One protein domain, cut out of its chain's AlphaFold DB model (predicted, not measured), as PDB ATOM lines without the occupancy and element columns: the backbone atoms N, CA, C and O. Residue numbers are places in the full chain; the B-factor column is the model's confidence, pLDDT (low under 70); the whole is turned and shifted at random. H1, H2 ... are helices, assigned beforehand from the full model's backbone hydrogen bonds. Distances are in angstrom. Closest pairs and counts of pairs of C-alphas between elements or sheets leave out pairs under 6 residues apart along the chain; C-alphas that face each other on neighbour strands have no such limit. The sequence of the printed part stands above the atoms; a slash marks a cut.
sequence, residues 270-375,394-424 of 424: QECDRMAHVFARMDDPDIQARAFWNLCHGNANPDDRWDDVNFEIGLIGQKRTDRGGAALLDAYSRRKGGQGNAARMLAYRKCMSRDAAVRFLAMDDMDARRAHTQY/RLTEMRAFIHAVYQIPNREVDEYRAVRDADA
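AT A GLANCE: This is residues 270 to 375 and 394 to 424 of the 424 residues of an uncharacterized protein of Bifidobacterium longum subsp. longum (UniProt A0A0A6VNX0). Mostly crossed helices cluster round H2, with H1 and the H3-H4 hairpin towards one side of it and H6 on the other. H7 packs on H5 and H6, and H8 crosses H6 on the side away from H2. The printed part has 137 residues with eight named helices, H1 to H8 in order, and no named strand: all helix. It is compact, with a radius of gyration of the C-alphas of 14.5 A and spans of 41 by 41 by 25 A.

HOW THE PARTS SIT: Start at H1, residues 270 to 281, where Arg 274 touches Gly 325 of H4, residues 323 to 333, with C-alphas 4.3 A apart, about perpendicular at 84 degrees. H3, residues 308 to 317, and H4 form a hairpin at a shallow tilt of 32 degrees, closest at C-alphas 317 and 323, 4.0 A. The hub is H2, residues 285 to 297, touching H3, H4, H5, residues 340 to 348, and H6, residues 354 to 362; its closest C-alphas to H6 are Pro 285 and Ala 356, 4.3 A, at a steep tilt of 50 degrees. H7, residues 396 to 406, touches H5 at C-alphas 398 and 344, 6.1 A. H8, residues 410 to 422, touches H6 with residues 412 to 417 alone, closest at C-alphas 413 and 362, 5.5 A. In all eight helices every O i to N i+4 pair is within hydrogen-bond range.

IN THESE COORDINATES: Find C-alpha 270 at (113.048, 184.455, 256.886); from there H1 runs 16.9 A. H2 measures 18.1 A, H3 13.9 A, H4 15.3 A, H5 12.1 A, H6 12.5 A and H7 15.5 A. H8 runs 18.5 A to C-alpha 422 at (108.000, 145.667, 270.012).

THE WHOLE: The farthest C-alphas, Gln 318 and Tyr 375, are 44.1 A apart. Residues 376 to 393 are not printed; C-alphas 375 and 394 stand 11.9 A apart across this cut. Of the links printed whole, none is long. Low confidence, pLDDT under 70, includes residues 365 to 375.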
ATOM      1  N   GLN A 270     111.676 184.516 256.384       89.00
ATOM      2  CA  GLN A 270     113.048 184.455 256.886       89.00
ATOM      3  C   GLN A 270     113.162 183.627 258.173       89.00
ATOM      4  O   GLN A 270     114.092 182.837 258.307       89.00
ATOM      5  N   GLU A 271     112.215 183.759 259.106       93.06
ATOM      6  CA  GLU A 271     112.187 182.928 260.318       93.06
ATOM      7  C   GLU A 271     111.986 181.449 259.978       93.06
ATOM      8  O   GLU A 271     112.674 180.593 260.531       93.06
ATOM      9  N   CYS A 272     111.098 181.140 259.025       90.94
ATOM     10  CA  CYS A 272     110.934 179.771 258.542       90.94
ATOM     11  C   CYS A 272     112.214 179.226 257.902       90.94
ATOM     12  O   CYS A 272     112.537 178.067 258.132       90.94
ATOM     13  N   ASP A 273     112.919 180.025 257.093       89.06
ATOM     14  CA  ASP A 273     114.171 179.609 256.446       89.06
ATOM     15  C   ASP A 273     115.242 179.285 257.499       89.06
ATOM     16  O   ASP A 273     115.888 178.242 257.426       89.06
ATOM     17  N   ARG A 274     115.369 180.127 258.534       94.44
ATOM     18  CA  ARG A 274     116.301 179.907 259.651       94.44
ATOM     19  C   ARG A 274     115.958 178.660 260.463       94.44
ATOM     20  O   ARG A 274     116.847 177.869 260.748       94.44
ATOM     21  N   MET A 275     114.687 178.458 260.817       95.69
ATOM     22  CA  MET A 275     114.270 177.248 261.537       95.69
ATOM     23  C   MET A 275     114.431 175.986 260.677       95.69
ATOM     24  O   MET A 275     114.900 174.970 261.172       95.69
ATOM     25  N   ALA A 276     114.094 176.040 259.383       93.25
ATOM     26  CA  ALA A 276     114.291 174.914 258.468       93.25
ATOM     27  C   ALA A 276     115.775 174.548 258.318       93.25
ATOM     28  O   ALA A 276     116.097 173.369 258.206       93.25
ATOM     29  N   HIS A 277     116.672 175.538 258.360       92.69
ATOM     30  CA  HIS A 277     118.110 175.288 258.358       92.69
ATOM     31  C   HIS A 277     118.565 174.500 259.594       92.69
ATOM     32  O   HIS A 277     119.363 173.584 259.454       92.69
ATOM     33  N   VAL A 278     118.002 174.781 260.775       96.06
ATOM     34  CA  VAL A 278     118.275 173.998 261.995       96.06
ATOM     35  C   VAL A 278     117.825 172.551 261.833       96.06
ATOM     36  O   VAL A 278     118.603 171.651 262.124       96.06
ATOM     37  N   PHE A 279     116.622 172.307 261.303       95.56
ATOM     38  CA  PHE A 279     116.186 170.938 261.008       95.56
ATOM     39  C   PHE A 279     117.156 170.227 260.057       95.56
ATOM     40  O   PHE A 279     117.535 169.095 260.322       95.56
ATOM     41  N   ALA A 280     117.619 170.895 258.996       92.06
ATOM     42  CA  ALA A 280     118.577 170.325 258.045       92.06
ATOM     43  C   ALA A 280     119.966 170.025 258.645       92.06
ATOM     44  O   ALA A 280     120.774 169.367 257.993       92.06
ATOM     45  N   ARG A 281     120.264 170.534 259.846       94.06
ATOM     46  CA  ARG A 281     121.509 170.287 260.584       94.06
ATOM     47  C   ARG A 281     121.408 169.138 261.588       94.06
ATOM     48  O   ARG A 281     122.455 168.744 262.085       94.06
ATOM     49  N   MET A 282     120.198 168.652 261.874       93.94
ATOM     50  CA  MET A 282     119.961 167.490 262.730       93.94
ATOM     51  C   MET A 282     120.231 166.218 261.931       93.94
ATOM     52  O   MET A 282     119.544 165.959 260.939       93.94
ATOM     53  N   ASP A 283     121.213 165.439 262.376       89.88
ATOM     54  CA  ASP A 283     121.624 164.211 261.692       89.88
ATOM     55  C   ASP A 283     120.761 163.002 262.102       89.88
ATOM     56  O   ASP A 283     120.552 162.094 261.297       89.88
ATOM     57  N   ASP A 284     120.197 163.014 263.317       93.06
ATOM     58  CA  ASP A 284     119.332 161.952 263.841       93.06
ATOM     59  C   ASP A 284     117.845 162.174 263.461       93.06
ATOM     60  O   ASP A 284     117.224 163.158 263.895       93.06
ATOM     61  N   PRO A 285     117.225 161.262 262.682       94.00
ATOM     62  CA  PRO A 285     115.814 161.347 262.320       94.00
ATOM     63  C   PRO A 285     114.832 161.285 263.500       94.00
ATOM     64  O   PRO A 285     113.741 161.854 263.394       94.00
ATOM     65  N   ASP A 286     115.169 160.607 264.598       91.56
ATOM     66  CA  ASP A 286     114.333 160.502 265.798       91.56
ATOM     67  C   ASP A 286     114.316 161.828 266.567       91.56
ATOM     68  O   ASP A 286     113.237 162.348 266.885       91.56
ATOM     69  N   ILE A 287     115.484 162.454 266.750       94.00
ATOM     70  CA  ILE A 287     115.592 163.807 267.322       94.00
ATOM     71  C   ILE A 287     114.877 164.819 266.423       94.00
ATOM     72  O   ILE A 287     114.099 165.644 266.908       94.00
ATOM     73  N   GLN A 288     115.059 164.733 265.104       96.50
ATOM     74  CA  GLN A 288     114.411 165.630 264.148       96.50
ATOM     75  C   GLN A 288     112.875 165.506 264.184       96.50
ATOM     76  O   GLN A 288     112.159 166.515 264.169       96.50
ATOM     77  N   ALA A 289     112.349 164.280 264.276       94.88
ATOM     78  CA  ALA A 289     110.919 164.023 264.421       94.88
ATOM     79  C   ALA A 289     110.376 164.562 265.752       94.88
ATOM     80  O   ALA A 289     109.326 165.215 265.766       94.88
ATOM     81  N   ARG A 290     111.105 164.347 266.856       93.88
ATOM     82  CA  ARG A 290     110.727 164.814 268.200       93.88
ATOM     83  C   ARG A 290     110.790 166.339 268.305       93.88
ATOM     84  O   ARG A 290     109.871 166.944 268.849       93.88
ATOM     85  N   ALA A 291     111.770 166.987 267.680       95.19
ATOM     86  CA  ALA A 291     111.842 168.444 267.565       95.19
ATOM     87  C   ALA A 291     110.633 169.023 266.817       95.19
ATOM     88  O   ALA A 291     110.022 170.003 267.254       95.19
ATOM     89  N   PHE A 292     110.229 168.394 265.709       95.25
ATOM     90  CA  PHE A 292     109.033 168.811 264.981       95.25
ATOM     91  C   PHE A 292     107.747 168.546 265.782       95.25
ATOM     92  O   PHE A 292     106.811 169.351 265.746       95.25
ATOM     93  N   TRP A 293     107.703 167.459 266.554       92.38
ATOM     94  CA  TRP A 293     106.609 167.161 267.477       92.38
ATOM     95  C   TRP A 293     106.507 168.204 268.605       92.38
ATOM     96  O   TRP A 293     105.424 168.751 268.824       92.38
ATOM     97  N   ASN A 294     107.628 168.587 269.226       92.44
ATOM     98  CA  ASN A 294     107.707 169.657 270.229       92.44
ATOM     99  C   ASN A 294     107.221 170.997 269.658       92.44
ATOM    100  O   ASN A 294     106.445 171.710 270.294       92.44
ATOM    101  N   LEU A 295     107.571 171.313 268.410       92.94
ATOM    102  CA  LEU A 295     107.044 172.492 267.724       92.94
ATOM    103  C   LEU A 295     105.513 172.438 267.556       92.94
ATOM    104  O   LEU A 295     104.832 173.464 267.633       92.94
ATOM    105  N   CYS A 296     104.945 171.254 267.322       89.31
ATOM    106  CA  CYS A 296     103.506 171.063 267.131       89.31
ATOM    107  C   CYS A 296     102.705 171.148 268.439       89.31
ATOM    108  O   CYS A 296     101.628 171.767 268.465       89.31
ATOM    109  N   HIS A 297     103.220 170.512 269.493       86.62
ATOM    110  CA  HIS A 297     102.478 170.174 270.712       86.62
ATOM    111  C   HIS A 297     103.016 170.844 271.978       86.62
ATOM    112  O   HIS A 297     102.302 170.901 272.977       86.62
ATOM    113  N   GLY A 298     104.184 171.470 271.895       88.75
ATOM    114  CA  GLY A 298     104.898 172.052 273.019       88.75
ATOM    115  C   GLY A 298     105.960 171.082 273.521       88.75
ATOM    116  O   GLY A 298     105.728 169.876 273.547       88.75
ATOM    117  N   ASN A 299     107.111 171.608 273.920       88.06
ATOM    118  CA  ASN A 299     108.112 170.829 274.632       88.06
ATOM    119  C   ASN A 299     107.634 170.606 276.075       88.06
ATOM    120  O   ASN A 299     107.342 171.574 276.780       88.06
ATOM    121  N   ALA A 300     107.536 169.343 276.493       82.12
ATOM    122  CA  ALA A 300     107.157 168.977 277.857       82.12
ATOM    123  C   ALA A 300     108.268 169.280 278.875       82.12
ATOM    124  O   ALA A 300     107.961 169.602 280.020       82.12
ATOM    125  N   ASN A 301     109.533 169.258 278.437       85.12
ATOM    126  CA  ASN A 301     110.716 169.440 279.275       85.12
ATOM    127  C   ASN A 301     111.577 170.610 278.759       85.12
ATOM    128  O   ASN A 301     112.723 170.410 278.369       85.12
ATOM    129  N   PRO A 302     111.056 171.849 278.694       82.75
ATOM    130  CA  PRO A 302     111.749 172.965 278.036       82.75
ATOM    131  C   PRO A 302     113.033 173.421 278.744       82.75
ATOM    132  O   PRO A 302     113.887 174.044 278.115       82.75
ATOM    133  N   ASP A 303     113.160 173.138 280.039       85.62
ATOM    134  CA  ASP A 303     114.303 173.560 280.856       85.62
ATOM    135  C   ASP A 303     115.300 172.419 281.115       85.62
ATOM    136  O   ASP A 303     116.369 172.645 281.685       85.62
ATOM    137  N   ASP A 304     114.991 171.201 280.656       84.44
ATOM    138  CA  ASP A 304     115.914 170.074 280.736       84.44
ATOM    139  C   ASP A 304     116.914 170.123 279.579       84.44
ATOM    140  O   ASP A 304     116.644 169.685 278.462       84.44
ATOM    141  N   ARG A 305     118.102 170.668 279.844       75.69
ATOM    142  CA  ARG A 305     119.188 170.742 278.855       75.69
ATOM    143  C   ARG A 305     119.735 169.376 278.419       75.69
ATOM    144  O   ARG A 305     120.515 169.347 277.472       75.69
ATOM    145  N   TRP A 306     119.401 168.304 279.137       75.25
ATOM    146  CA  TRP A 306     119.835 166.939 278.842       75.25
ATOM    147  C   TRP A 306     118.799 166.147 278.040       75.25
ATOM    148  O   TRP A 306     119.105 165.042 277.607       75.25
ATOM    149  N   ASP A 307     117.615 166.712 277.782       90.31
ATOM    150  CA  ASP A 307     116.731 166.191 276.739       90.31
ATOM    151  C   ASP A 307     117.436 166.285 275.376       90.31
ATOM    152  O   ASP A 307     117.911 167.358 274.998       90.31
ATOM    153  N   ASP A 308     117.480 165.178 274.626       88.81
ATOM    154  CA  ASP A 308     118.258 165.085 273.376       88.81
ATOM    155  C   ASP A 308     117.901 166.188 272.369       88.81
ATOM    156  O   ASP A 308     118.773 166.709 271.678       88.81
ATOM    157  N   VAL A 309     116.625 166.594 272.302       91.75
ATOM    158  CA  VAL A 309     116.188 167.671 271.401       91.75
ATOM    159  C   VAL A 309     116.728 169.020 271.861       91.75
ATOM    160  O   VAL A 309     117.236 169.784 271.038       91.75
ATOM    161  N   ASN A 310     116.631 169.333 273.153       91.94
ATOM    162  CA  ASN A 310     117.177 170.574 273.701       91.94
ATOM    163  C   ASN A 310     118.703 170.632 273.563       91.94
ATOM    164  O   ASN A 310     119.241 171.679 273.192       91.94
ATOM    165  N   PHE A 311     119.383 169.513 273.821       92.62
ATOM    166  CA  PHE A 311     120.825 169.387 273.653       92.62
ATOM    167  C   PHE A 311     121.238 169.634 272.197       92.62
ATOM    168  O   PHE A 311     122.080 170.497 271.942       92.62
ATOM    169  N   GLU A 312     120.592 168.963 271.240       94.31
ATOM    170  CA  GLU A 312     120.893 169.084 269.809       94.31
ATOM    171  C   GLU A 312     120.625 170.504 269.283       94.31
ATOM    172  O   GLU A 312     121.475 171.111 268.625       94.31
ATOM    173  N   ILE A 313     119.469 171.096 269.621       93.81
ATOM    174  CA  ILE A 313     119.153 172.488 269.256       93.81
ATOM    175  C   ILE A 313     120.186 173.448 269.862       93.81
ATOM    176  O   ILE A 313     120.628 174.385 269.188       93.81
ATOM    177  N   GLY A 314     120.592 173.213 271.112       92.56
ATOM    178  CA  GLY A 314     121.624 173.985 271.798       92.56
ATOM    179  C   GLY A 314     122.981 173.897 271.102       92.56
ATOM    180  O   GLY A 314     123.601 174.932 270.852       92.56
ATOM    181  N   LEU A 315     123.413 172.687 270.733       94.12
ATOM    182  CA  LEU A 315     124.666 172.418 270.026       94.12
ATOM    183  C   LEU A 315     124.698 173.108 268.657       94.12
ATOM    184  O   LEU A 315     125.650 173.829 268.349       94.12
ATOM    185  N   ILE A 316     123.633 172.970 267.861       93.38
ATOM    186  CA  ILE A 316     123.490 173.674 266.579       93.38
ATOM    187  C   ILE A 316     123.547 175.195 266.807       93.38
ATOM    188  O   ILE A 316     124.275 175.909 266.116       93.38
ATOM    189  N   GLY A 317     122.845 175.696 267.827       93.81
ATOM    190  CA  GLY A 317     122.775 177.116 268.173       93.81
ATOM    191  C   GLY A 317     124.095 177.763 268.619       93.81
ATOM    192  O   GLY A 317     124.189 178.998 268.637       93.81
ATOM    193  N   GLN A 318     125.134 176.981 268.935       93.56
ATOM    194  CA  GLN A 318     126.469 177.517 269.232       93.56
ATOM    195  C   GLN A 318     127.082 178.208 268.006       93.56
ATOM    196  O   GLN A 318     127.760 179.236 268.142       93.56
ATOM    197  N   LYS A 319     126.787 177.709 266.796       91.44
ATOM    198  CA  LYS A 319     127.245 178.306 265.536       91.44
ATOM    199  C   LYS A 319     126.530 179.630 265.281       91.44
ATOM    200  O   LYS A 319     125.303 179.722 265.313       91.44
ATOM    201  N   ARG A 320     127.296 180.684 264.966       88.94
ATOM    202  CA  ARG A 320     126.759 182.043 264.739       88.94
ATOM    203  C   ARG A 320     125.689 182.088 263.639       88.94
ATOM    204  O   ARG A 320     124.759 182.882 263.749       88.94
ATOM    205  N   THR A 321     125.821 181.261 262.603       88.88
ATOM    206  CA  THR A 321     124.874 181.171 261.479       88.88
ATOM    207  C   THR A 321     123.521 180.590 261.889       88.88
ATOM    208  O   THR A 321     122.495 181.006 261.353       88.88
ATOM    209  N   ASP A 322     123.512 179.701 262.884       91.62
ATOM    210  CA  ASP A 322     122.356 178.856 263.204       91.62
ATOM    211  C   ASP A 322     121.661 179.314 264.494       91.62
ATOM    212  O   ASP A 322     120.470 179.063 264.683       91.62
ATOM    213  N   ARG A 323     122.366 180.084 265.337       94.19
ATOM    214  CA  ARG A 323     121.880 180.649 266.608       94.19
ATOM    215  C   ARG A 323     120.492 181.271 266.506       94.19
ATOM    216  O   ARG A 323     119.633 181.018 267.345       94.19
ATOM    217  N   GLY A 324     120.263 182.084 265.474       94.88
ATOM    218  CA  GLY A 324     118.974 182.744 265.273       94.88
ATOM    219  C   GLY A 324     117.845 181.761 264.949       94.88
ATOM    220  O   GLY A 324     116.724 181.957 265.403       94.88
ATOM    221  N   GLY A 325     118.130 180.705 264.184       95.19
ATOM    222  CA  GLY A 325     117.164 179.647 263.891       95.19
ATOM    223  C   GLY A 325     116.870 178.780 265.110       95.19
ATOM    224  O   GLY A 325     115.707 178.484 265.370       95.19
ATOM    225  N   ALA A 326     117.907 178.427 265.874       96.44
ATOM    226  CA  ALA A 326     117.792 177.592 267.067       96.44
ATOM    227  C   ALA A 326     116.957 178.291 268.148       96.44
ATOM    228  O   ALA A 326     116.007 177.709 268.664       96.44
ATOM    229  N   ALA A 327     117.229 179.579 268.397       96.31
ATOM    230  CA  ALA A 327     116.460 180.391 269.338       96.31
ATOM    231  C   ALA A 327     114.981 180.527 268.936       96.31
ATOM    232  O   ALA A 327     114.100 180.489 269.791       96.31
ATOM    233  N   LEU A 328     114.687 180.664 267.636       96.31
ATOM    234  CA  LEU A 328     113.306 180.677 267.149       96.31
ATOM    235  C   LEU A 328     112.630 179.323 267.381       96.31
ATOM    236  O   LEU A 328     111.530 179.283 267.929       96.31
ATOM    237  N   LEU A 329     113.273 178.223 266.982       94.94
ATOM    238  CA  LEU A 329     112.708 176.881 267.123       94.94
ATOM    239  C   LEU A 329     112.393 176.554 268.588       94.94
ATOM    240  O   LEU A 329     111.288 176.095 268.883       94.94
ATOM    241  N   ASP A 330     113.316 176.863 269.497       94.12
ATOM    242  CA  ASP A 330     113.120 176.746 270.941       94.12
ATOM    243  C   ASP A 330     111.949 177.626 271.422       94.12
ATOM    244  O   ASP A 330     110.975 177.118 271.979       94.12
ATOM    245  N   ALA A 331     111.943 178.924 271.094       93.88
ATOM    246  CA  ALA A 331     110.884 179.848 271.509       93.88
ATOM    247  C   ALA A 331     109.479 179.438 271.027       93.88
ATOM    248  O   ALA A 331     108.497 179.610 271.752       93.88
ATOM    249  N   TYR A 332     109.351 178.903 269.808       93.12
ATOM    250  CA  TYR A 332     108.077 178.389 269.296       93.12
ATOM    251  C   TYR A 332     107.668 177.077 269.990       93.12
ATOM    252  O   TYR A 332     106.477 176.884 270.254       93.12
ATOM    253  N   SER A 333     108.634 176.215 270.321       91.81
ATOM    254  CA  SER A 333     108.409 174.918 270.977       91.81
ATOM    255  C   SER A 333     108.093 175.048 272.470       91.81
ATOM    256  O   SER A 333     107.311 174.264 272.992       91.81
ATOM    257  N   ARG A 334     108.603 176.073 273.162       90.81
ATOM    258  CA  ARG A 334     108.309 176.337 274.587       90.81
ATOM    259  C   ARG A 334     106.879 176.806 274.862       90.81
ATOM    260  O   ARG A 334     106.435 176.830 276.008       90.81
ATOM    261  N   ARG A 335     106.131 177.234 273.841       87.44
ATOM    262  CA  ARG A 335     104.774 177.753 274.057       87.44
ATOM    263  C   ARG A 335     103.833 176.629 274.490       87.44
ATOM    264  O   ARG A 335     103.847 175.542 273.919       87.44
ATOM    265  N   LYS A 336     102.949 176.919 275.452       82.38
ATOM    266  CA  LYS A 336     101.954 175.961 275.957       82.38
ATOM    267  C   LYS A 336     101.112 175.395 274.807       82.38
ATOM    268  O   LYS A 336     100.370 176.125 274.147       82.38
ATOM    269  N   GLY A 337     101.217 174.089 274.567       78.25
ATOM    270  CA  GLY A 337     100.530 173.419 273.462       78.25
ATOM    271  C   GLY A 337     101.169 173.638 272.080       78.25
ATOM    272  O   GLY A 337     100.486 173.419 271.074       78.25
ATOM    273  N   GLY A 338     102.410 174.119 272.007       85.88
ATOM    274  CA  GLY A 338     103.183 174.325 270.781       85.88
ATOM    275  C   GLY A 338     102.633 175.410 269.856       85.88
ATOM    276  O   GLY A 338     101.763 176.214 270.212       85.88
ATOM    277  N   GLN A 339     103.127 175.426 268.617       88.62
ATOM    278  CA  GLN A 339     102.812 176.429 267.602       88.62
ATOM    279  C   GLN A 339     102.482 175.824 266.242       88.62
ATOM    280  O   GLN A 339     103.288 175.754 265.317       88.62
ATOM    281  N   GLY A 340     101.203 175.477 266.080       84.19
ATOM    282  CA  GLY A 340     100.690 174.861 264.857       84.19
ATOM    283  C   GLY A 340     100.786 175.730 263.596       84.19
ATOM    284  O   GLY A 340     100.768 175.192 262.495       84.19
ATOM    285  N   ASN A 341     100.879 177.060 263.712       85.44
ATOM    286  CA  ASN A 341     101.122 177.931 262.556       85.44
ATOM    287  C   ASN A 341     102.556 177.763 262.043       85.44
ATOM    288  O   ASN A 341     102.746 177.483 260.861       85.44
ATOM    289  N   ALA A 342     103.542 177.839 262.942       89.56
ATOM    290  CA  ALA A 342     104.943 177.598 262.617       89.56
ATOM    291  C   ALA A 342     105.175 176.172 262.103       89.56
ATOM    292  O   ALA A 342     105.772 176.006 261.040       89.56
ATOM    293  N   ALA A 343     104.604 175.164 262.771       90.38
ATOM    294  CA  ALA A 343     104.670 173.773 262.323       90.38
ATOM    295  C   ALA A 343     104.124 173.597 260.901       90.38
ATOM    296  O   ALA A 343     104.784 173.007 260.051       90.38
ATOM    297  N   ARG A 344     102.951 174.169 260.588       85.38
ATOM    298  CA  ARG A 344     102.391 174.106 259.229       85.38
ATOM    299  C   ARG A 344     103.313 174.766 258.209       85.38
ATOM    300  O   ARG A 344     103.561 174.175 257.163       85.38
ATOM    301  N   MET A 345     103.827 175.959 258.503       86.25
ATOM    302  CA  MET A 345     104.733 176.680 257.604       86.25
ATOM    303  C   MET A 345     106.021 175.898 257.325       86.25
ATOM    304  O   MET A 345     106.460 175.846 256.176       86.25
ATOM    305  N   LEU A 346     106.586 175.248 258.343       89.38
ATOM    306  CA  LEU A 346     107.779 174.409 258.218       89.38
ATOM    307  C   LEU A 346     107.496 173.077 257.512       89.38
ATOM    308  O   LEU A 346     108.257 172.696 256.621       89.38
ATOM    309  N   ALA A 347     106.360 172.429 257.790       85.94
ATOM    310  CA  ALA A 347     105.922 171.248 257.048       85.94
ATOM    311  C   ALA A 347     105.831 171.550 255.548       85.94
ATOM    312  O   ALA A 347     106.394 170.814 254.740       85.94
ATOM    313  N   TYR A 348     105.196 172.663 255.156       78.06
ATOM    314  CA  TYR A 348     105.071 173.041 253.742       78.06
ATOM    315  C   TYR A 348     106.413 173.212 253.020       78.06
ATOM    316  O   TYR A 348     106.458 173.070 251.798       78.06
ATOM    317  N   ARG A 349     107.493 173.462 253.765       78.88
ATOM    318  CA  ARG A 349     108.865 173.589 253.261       78.88
ATOM    319  C   ARG A 349     109.646 172.277 253.251       78.88
ATOM    320  O   ARG A 349     110.798 172.289 252.839       78.88
ATOM    321  N   LYS A 350     109.031 171.170 253.675       84.00
ATOM    322  CA  LYS A 350     109.679 169.866 253.853       84.00
ATOM    323  C   LYS A 350     110.924 169.942 254.747       84.00
ATOM    324  O   LYS A 350     111.983 169.460 254.367       84.00
ATOM    325  N   CYS A 351     110.813 170.575 255.916       88.81
ATOM    326  CA  CYS A 351     111.971 170.767 256.794       88.81
ATOM    327  C   CYS A 351     112.587 169.460 257.327       88.81
ATOM    328  O   CYS A 351     113.753 169.465 257.690       88.81
ATOM    329  N   MET A 352     111.831 168.360 257.375       93.94
ATOM    330  CA  MET A 352     112.314 167.055 257.840       93.94
ATOM    331  C   MET A 352     112.910 166.222 256.698       93.94
ATOM    332  O   MET A 352     112.512 166.374 255.538       93.94
ATOM    333  N   SER A 353     113.779 165.272 257.033       92.88
ATOM    334  CA  SER A 353     114.096 164.126 256.181       92.88
ATOM    335  C   SER A 353     112.859 163.234 255.994       92.88
ATOM    336  O   SER A 353     111.856 163.359 256.706       92.88
ATOM    337  N   ARG A 354     112.895 162.325 255.011       91.81
ATOM    338  CA  ARG A 354     111.800 161.362 254.806       91.81
ATOM    339  C   ARG A 354     111.649 160.434 256.013       91.81
ATOM    340  O   ARG A 354     110.531 160.205 256.462       91.81
ATOM    341  N   ASP A 355     112.768 159.989 256.561       92.69
ATOM    342  CA  ASP A 355     112.832 159.063 257.687       92.69
ATOM    343  C   ASP A 355     112.299 159.692 258.978       92.69
ATOM    344  O   ASP A 355     111.528 159.059 259.704       92.69
ATOM    345  N   ALA A 356     112.616 160.964 259.229       95.12
ATOM    346  CA  ALA A 356     112.038 161.722 260.336       95.12
ATOM    347  C   ALA A 356     110.539 161.977 260.127       95.12
ATOM    348  O   ALA A 356     109.752 161.928 261.070       95.12
ATOM    349  N   ALA A 357     110.108 162.204 258.882       93.19
ATOM    350  CA  ALA A 357     108.693 162.354 258.573       93.19
ATOM    351  C   ALA A 357     107.892 161.067 258.855       93.19
ATOM    352  O   ALA A 357     106.778 161.172 259.370       93.19
ATOM    353  N   VAL A 358     108.439 159.872 258.582       93.12
ATOM    354  CA  VAL A 358     107.815 158.583 258.962       93.12
ATOM    355  C   VAL A 358     107.664 158.494 260.481       93.12
ATOM    356  O   VAL A 358     106.557 158.275 260.975       93.12
ATOM    357  N   ARG A 359     108.743 158.764 261.223       93.94
ATOM    358  CA  ARG A 359     108.775 158.748 262.696       93.94
ATOM    359  C   ARG A 359     107.771 159.719 263.313       93.94
ATOM    360  O   ARG A 359     106.959 159.337 264.151       93.94
ATOM    361  N   PHE A 360     107.725 160.959 262.828       93.75
ATOM    362  CA  PHE A 360     106.740 161.954 263.263       93.75
ATOM    363  C   PHE A 360     105.290 161.514 262.984       93.75
ATOM    364  O   PHE A 360     104.377 161.771 263.778       93.75
ATOM    365  N   LEU A 361     105.047 160.864 261.842       90.44
ATOM    366  CA  LEU A 361     103.731 160.324 261.502       90.44
ATOM    367  C   LEU A 361     103.354 159.106 262.360       90.44
ATOM    368  O   LEU A 361     102.157 158.862 262.557       90.44
ATOM    369  N   ALA A 362     104.338 158.384 262.893       89.50
ATOM    370  CA  ALA A 362     104.135 157.287 263.827       89.50
ATOM    371  C   ALA A 362     103.801 157.776 265.246       89.50
ATOM    372  O   ALA A 362     102.951 157.165 265.895       89.50
ATOM    373  N   MET A 363     104.368 158.909 265.681       88.25
ATOM    374  CA  MET A 363     104.060 159.553 266.970       88.25
ATOM    375  C   MET A 363     102.567 159.895 267.122       88.25
ATOM    376  O   MET A 363     101.879 160.166 266.126       88.25
ATOM    377  N   ASP A 364     102.083 159.906 268.373       76.69
ATOM    378  CA  ASP A 364     100.700 160.266 268.713       76.69
ATOM    379  C   ASP A 364     100.383 161.689 268.232       76.69
ATOM    380  O   ASP A 364     101.210 162.606 268.302       76.69
ATOM    381  N   ASP A 365      99.172 161.857 267.700       66.88
ATOM    382  CA  ASP A 365      98.709 163.128 267.183       66.88
ATOM    383  C   ASP A 365      98.441 164.160 268.284       66.88
ATOM    384  O   ASP A 365      98.438 165.334 267.931       66.88
ATOM    385  N   MET A 366      98.212 163.750 269.549       63.62
ATOM    386  CA  MET A 366      97.981 164.553 270.777       63.62
ATOM    387  C   MET A 366      97.166 165.860 270.612       63.62
ATOM    388  O   MET A 366      97.176 166.749 271.466       63.62
ATOM    389  N   ASP A 367      96.431 166.025 269.509       64.00
ATOM    390  CA  ASP A 367      95.827 167.294 269.108       64.00
ATOM    391  C   ASP A 367      94.332 167.252 269.386       64.00
ATOM    392  O   ASP A 367      93.506 166.979 268.513       64.00
ATOM    393  N   ALA A 368      93.963 167.558 270.626       59.53
ATOM    394  CA  ALA A 368      92.560 167.714 271.006       59.53
ATOM    395  C   ALA A 368      91.893 168.943 270.341       59.53
ATOM    396  O   ALA A 368      90.669 169.088 270.367       59.53
ATOM    397  N   ARG A 369      92.673 169.851 269.732       62.81
ATOM    398  CA  ARG A 369      92.170 171.115 269.179       62.81
ATOM    399  C   ARG A 369      91.608 170.918 267.772       62.81
ATOM    400  O   ARG A 369      92.220 170.312 266.895       62.81
ATOM    401  N   ARG A 370      90.437 171.507 267.515       61.19
ATOM    402  CA  ARG A 370      89.778 171.468 266.198       61.19
ATOM    403  C   ARG A 370      90.428 172.461 265.227       61.19
ATOM    404  O   ARG A 370      90.814 173.562 265.618       61.19
ATOM    405  N   ALA A 371      90.514 172.101 263.947       61.44
ATOM    406  CA  ALA A 371      91.019 172.988 262.902       61.44
ATOM    407  C   ALA A 371      90.140 174.234 262.750       61.44
ATOM    408  O   ALA A 371      88.912 174.155 262.801       61.44
ATOM    409  N   HIS A 372      90.752 175.391 262.489       59.56
ATOM    410  CA  HIS A 372      90.027 176.627 262.182       59.56
ATOM    411  C   HIS A 372      89.564 176.637 260.713       59.56
ATOM    412  O   HIS A 372      89.967 177.469 259.901       59.56
ATOM    413  N   THR A 373      88.750 175.645 260.359       56.94
ATOM    414  CA  THR A 373      88.248 175.398 259.006       56.94
ATOM    415  C   THR A 373      86.727 175.478 258.968       56.94
ATOM    416  O   THR A 373      86.072 175.262 259.993       56.94
ATOM    417  N   GLN A 374      86.174 175.802 257.793       50.62
ATOM    418  CA  GLN A 374      84.726 175.839 257.585       50.62
ATOM    419  C   GLN A 374      84.098 174.470 257.293       50.62
ATOM    420  O   GLN A 374      82.880 174.363 257.210       50.62
ATOM    421  N   TYR A 375      84.931 173.443 257.131       56.44
ATOM    422  CA  TYR A 375      84.537 172.168 256.553       56.44
ATOM    423  C   TYR A 375      84.548 171.051 257.592       56.44
ATOM    424  O   TYR A 375      85.539 170.854 258.302       56.44
ATOM    425  N   ARG A 394      93.328 170.154 264.228       69.00
ATOM    426  CA  ARG A 394      94.078 171.297 263.680       69.00
ATOM    427  C   ARG A 394      95.273 170.871 262.829       69.00
ATOM    428  O   ARG A 394      95.514 171.488 261.792       69.00
ATOM    429  N   LEU A 395      95.981 169.821 263.231       74.69
ATOM    430  CA  LEU A 395      97.175 169.328 262.541       74.69
ATOM    431  C   LEU A 395      96.929 168.118 261.624       74.69
ATOM    432  O   LEU A 395      97.844 167.706 260.913       74.69
ATOM    433  N   THR A 396      95.704 167.583 261.540       73.00
ATOM    434  CA  THR A 396      95.395 166.445 260.648       73.00
ATOM    435  C   THR A 396      95.700 166.762 259.185       73.00
ATOM    436  O   THR A 396      96.230 165.921 258.464       73.00
ATOM    437  N   GLU A 397      95.397 167.982 258.734       69.00
ATOM    438  CA  GLU A 397      95.687 168.407 257.359       69.00
ATOM    439  C   GLU A 397      97.191 168.465 257.081       69.00
ATOM    440  O   GLU A 397      97.626 168.074 256.002       69.00
ATOM    441  N   MET A 398      97.983 168.897 258.065       79.94
ATOM    442  CA  MET A 398      99.441 168.934 257.971       79.94
ATOM    443  C   MET A 398     100.027 167.521 257.899       79.94
ATOM    444  O   MET A 398     100.886 167.262 257.066       79.94
ATOM    445  N   ARG A 399      99.524 166.583 258.711       83.56
ATOM    446  CA  ARG A 399      99.955 165.174 258.676       83.56
ATOM    447  C   ARG A 399      99.599 164.504 257.349       83.56
ATOM    448  O   ARG A 399     100.456 163.892 256.721       83.56
ATOM    449  N   ALA A 400      98.372 164.699 256.858       71.44
ATOM    450  CA  ALA A 400      97.968 164.228 255.529       71.44
ATOM    451  C   ALA A 400      98.833 164.838 254.411       71.44
ATOM    452  O   ALA A 400      99.160 164.176 253.427       71.44
ATOM    453  N   PHE A 401      99.227 166.101 254.575       73.31
ATOM    454  CA  PHE A 401     100.169 166.757 253.685       73.31
ATOM    455  C   PHE A 401     101.561 166.097 253.728       73.31
ATOM    456  O   PHE A 401     102.114 165.831 252.664       73.31
ATOM    457  N   ILE A 402     102.097 165.778 254.911       81.00
ATOM    458  CA  ILE A 402     103.398 165.103 255.060       81.00
ATOM    459  C   ILE A 402     103.375 163.742 254.347       81.00
ATOM    460  O   ILE A 402     104.244 163.503 253.509       81.00
ATOM    461  N   HIS A 403     102.336 162.918 254.544       76.12
ATOM    462  CA  HIS A 403     102.154 161.671 253.783       76.12
ATOM    463  C   HIS A 403     102.276 161.888 252.267       76.12
ATOM    464  O   HIS A 403     103.054 161.219 251.588       76.12
ATOM    465  N   ALA A 404     101.531 162.857 251.726       62.84
ATOM    466  CA  ALA A 404     101.499 163.111 250.290       62.84
ATOM    467  C   ALA A 404     102.842 163.618 249.744       62.84
ATOM    468  O   ALA A 404     103.245 163.272 248.633       62.84
ATOM    469  N   VAL A 405     103.529 164.468 250.504       67.50
ATOM    470  CA  VAL A 405     104.695 165.211 250.019       67.50
ATOM    471  C   VAL A 405     106.009 164.466 250.185       67.50
ATOM    472  O   VAL A 405     106.920 164.674 249.374       67.50
ATOM    473  N   TYR A 406     106.082 163.590 251.177       74.06
ATOM    474  CA  TYR A 406     107.178 162.644 251.358       74.06
ATOM    475  C   TYR A 406     106.906 161.287 250.695       74.06
ATOM    476  O   TYR A 406     107.789 160.435 250.680       74.06
ATOM    477  N   GLN A 407     105.715 161.104 250.105       72.12
ATOM    478  CA  GLN A 407     105.278 159.846 249.492       72.12
ATOM    479  C   GLN A 407     105.384 158.678 250.486       72.12
ATOM    480  O   GLN A 407     105.956 157.632 250.191       72.12
ATOM    481  N   ILE A 408     104.857 158.898 251.690       76.94
ATOM    482  CA  ILE A 408     104.850 157.916 252.774       76.94
ATOM    483  C   ILE A 408     103.460 157.263 252.805       76.94
ATOM    484  O   ILE A 408     102.481 157.940 253.150       76.94
ATOM    485  N   PRO A 409     103.319 155.981 252.427       76.62
ATOM    486  CA  PRO A 409     102.067 155.250 252.569       76.62
ATOM    487  C   PRO A 409     101.778 154.932 254.046       76.62
ATOM    488  O   PRO A 409     102.692 154.801 254.851       76.62
ATOM    489  N   ASN A 410     100.500 154.756 254.402       78.56
ATOM    490  CA  ASN A 410     100.114 154.422 255.783       78.56
ATOM    491  C   ASN A 410     100.776 153.129 256.280       78.56
ATOM    492  O   ASN A 410     101.215 153.098 257.420       78.56
ATOM    493  N   ARG A 411     100.915 152.119 255.405       82.25
ATOM    494  CA  ARG A 411     101.547 150.834 255.749       82.25
ATOM    495  C   ARG A 411     102.938 151.004 256.355       82.25
ATOM    496  O   ARG A 411     103.249 150.341 257.322       82.25
ATOM    497  N   GLU A 412     103.729 151.936 255.829       86.06
ATOM    498  CA  GLU A 412     105.110 152.145 256.264       86.06
ATOM    499  C   GLU A 412     105.154 152.781 257.657       86.06
ATOM    500  O   GLU A 412     105.991 152.444 258.485       86.06
ATOM    501  N   VAL A 413     104.203 153.673 257.944       86.31
ATOM    502  CA  VAL A 413     104.041 154.252 259.282       86.31
ATOM    503  C   VAL A 413     103.588 153.187 260.279       86.31
ATOM    504  O   VAL A 413     104.060 153.176 261.412       86.31
ATOM    505  N   ASP A 414     102.673 152.308 259.871       83.88
ATOM    506  CA  ASP A 414     102.155 151.235 260.720       83.88
ATOM    507  C   ASP A 414     103.218 150.147 260.971       83.88
ATOM    508  O   ASP A 414     103.351 149.687 262.101       83.88
ATOM    509  N   GLU A 415     104.025 149.800 259.963       86.12
ATOM    510  CA  GLU A 415     105.199 148.922 260.084       86.12
ATOM    511  C   GLU A 415     106.216 149.503 261.076       86.12
ATOM    512  O   GLU A 415     106.637 148.810 261.999       86.12
ATOM    513  N   TYR A 416     106.549 150.792 260.952       87.12
ATOM    514  CA  TYR A 416     107.458 151.449 261.894       87.12
ATOM    515  C   TYR A 416     106.903 151.462 263.327       87.12
ATOM    516  O   TYR A 416     107.646 151.206 264.272       87.12
ATOM    517  N   ARG A 417     105.600 151.725 263.513       84.88
ATOM    518  CA  ARG A 417     104.966 151.641 264.842       84.88
ATOM    519  C   ARG A 417     105.092 150.248 265.441       84.88
ATOM    520  O   ARG A 417     105.438 150.143 266.606       84.88
ATOM    521  N   ALA A 418     104.823 149.210 264.652       83.06
ATOM    522  CA  ALA A 418     104.877 147.832 265.123       83.06
ATOM    523  C   ALA A 418     106.283 147.428 265.584       83.06
ATOM    524  O   ALA A 418     106.402 146.755 266.599       83.06
ATOM    525  N   VAL A 419     107.329 147.865 264.872       83.44
ATOM    526  CA  VAL A 419     108.726 147.645 265.287       83.44
ATOM    527  C   VAL A 419     109.025 148.399 266.581       83.44
ATOM    528  O   VAL A 419     109.430 147.798 267.565       83.44
ATOM    529  N   ARG A 420     108.735 149.704 266.621       79.94
ATOM    530  CA  ARG A 420     108.995 150.541 267.800       79.94
ATOM    531  C   ARG A 420     108.273 150.041 269.055       79.94
ATOM    532  O   ARG A 420     108.837 150.100 270.135       79.94
ATOM    533  N   ASP A 421     107.025 149.604 268.916       75.69
ATOM    534  CA  ASP A 421     106.218 149.111 270.035       75.69
ATOM    535  C   ASP A 421     106.611 147.673 270.447       75.69
ATOM    536  O   ASP A 421     106.175 147.218 271.498       75.69
ATOM    537  N   ALA A 422     107.400 146.952 269.638       70.00
ATOM    538  CA  ALA A 422     108.000 145.667 270.012       70.00
ATOM    539  C   ALA A 422     109.337 145.836 270.757       70.00
ATOM    540  O   ALA A 422     109.705 144.966 271.543       70.00
ATOM    541  N   ASP A 423     110.032 146.951 270.518       56.62
ATOM    542  CA  ASP A 423     111.298 147.317 271.166       56.62
ATOM    543  C   ASP A 423     111.105 148.130 272.471       56.62
ATOM    544  O   ASP A 423     112.088 148.461 273.138       56.62
ATOM    545  N   ALA A 424     109.859 148.480 272.824       53.81
ATOM    546  CA  ALA A 424     109.470 149.253 274.011       53.81
ATOM    547  C   ALA A 424     108.783 148.373 275.061       53.81
ATOM    548  O   ALA A 424     109.017 148.620 276.267       53.81
TER     549      ALA A 424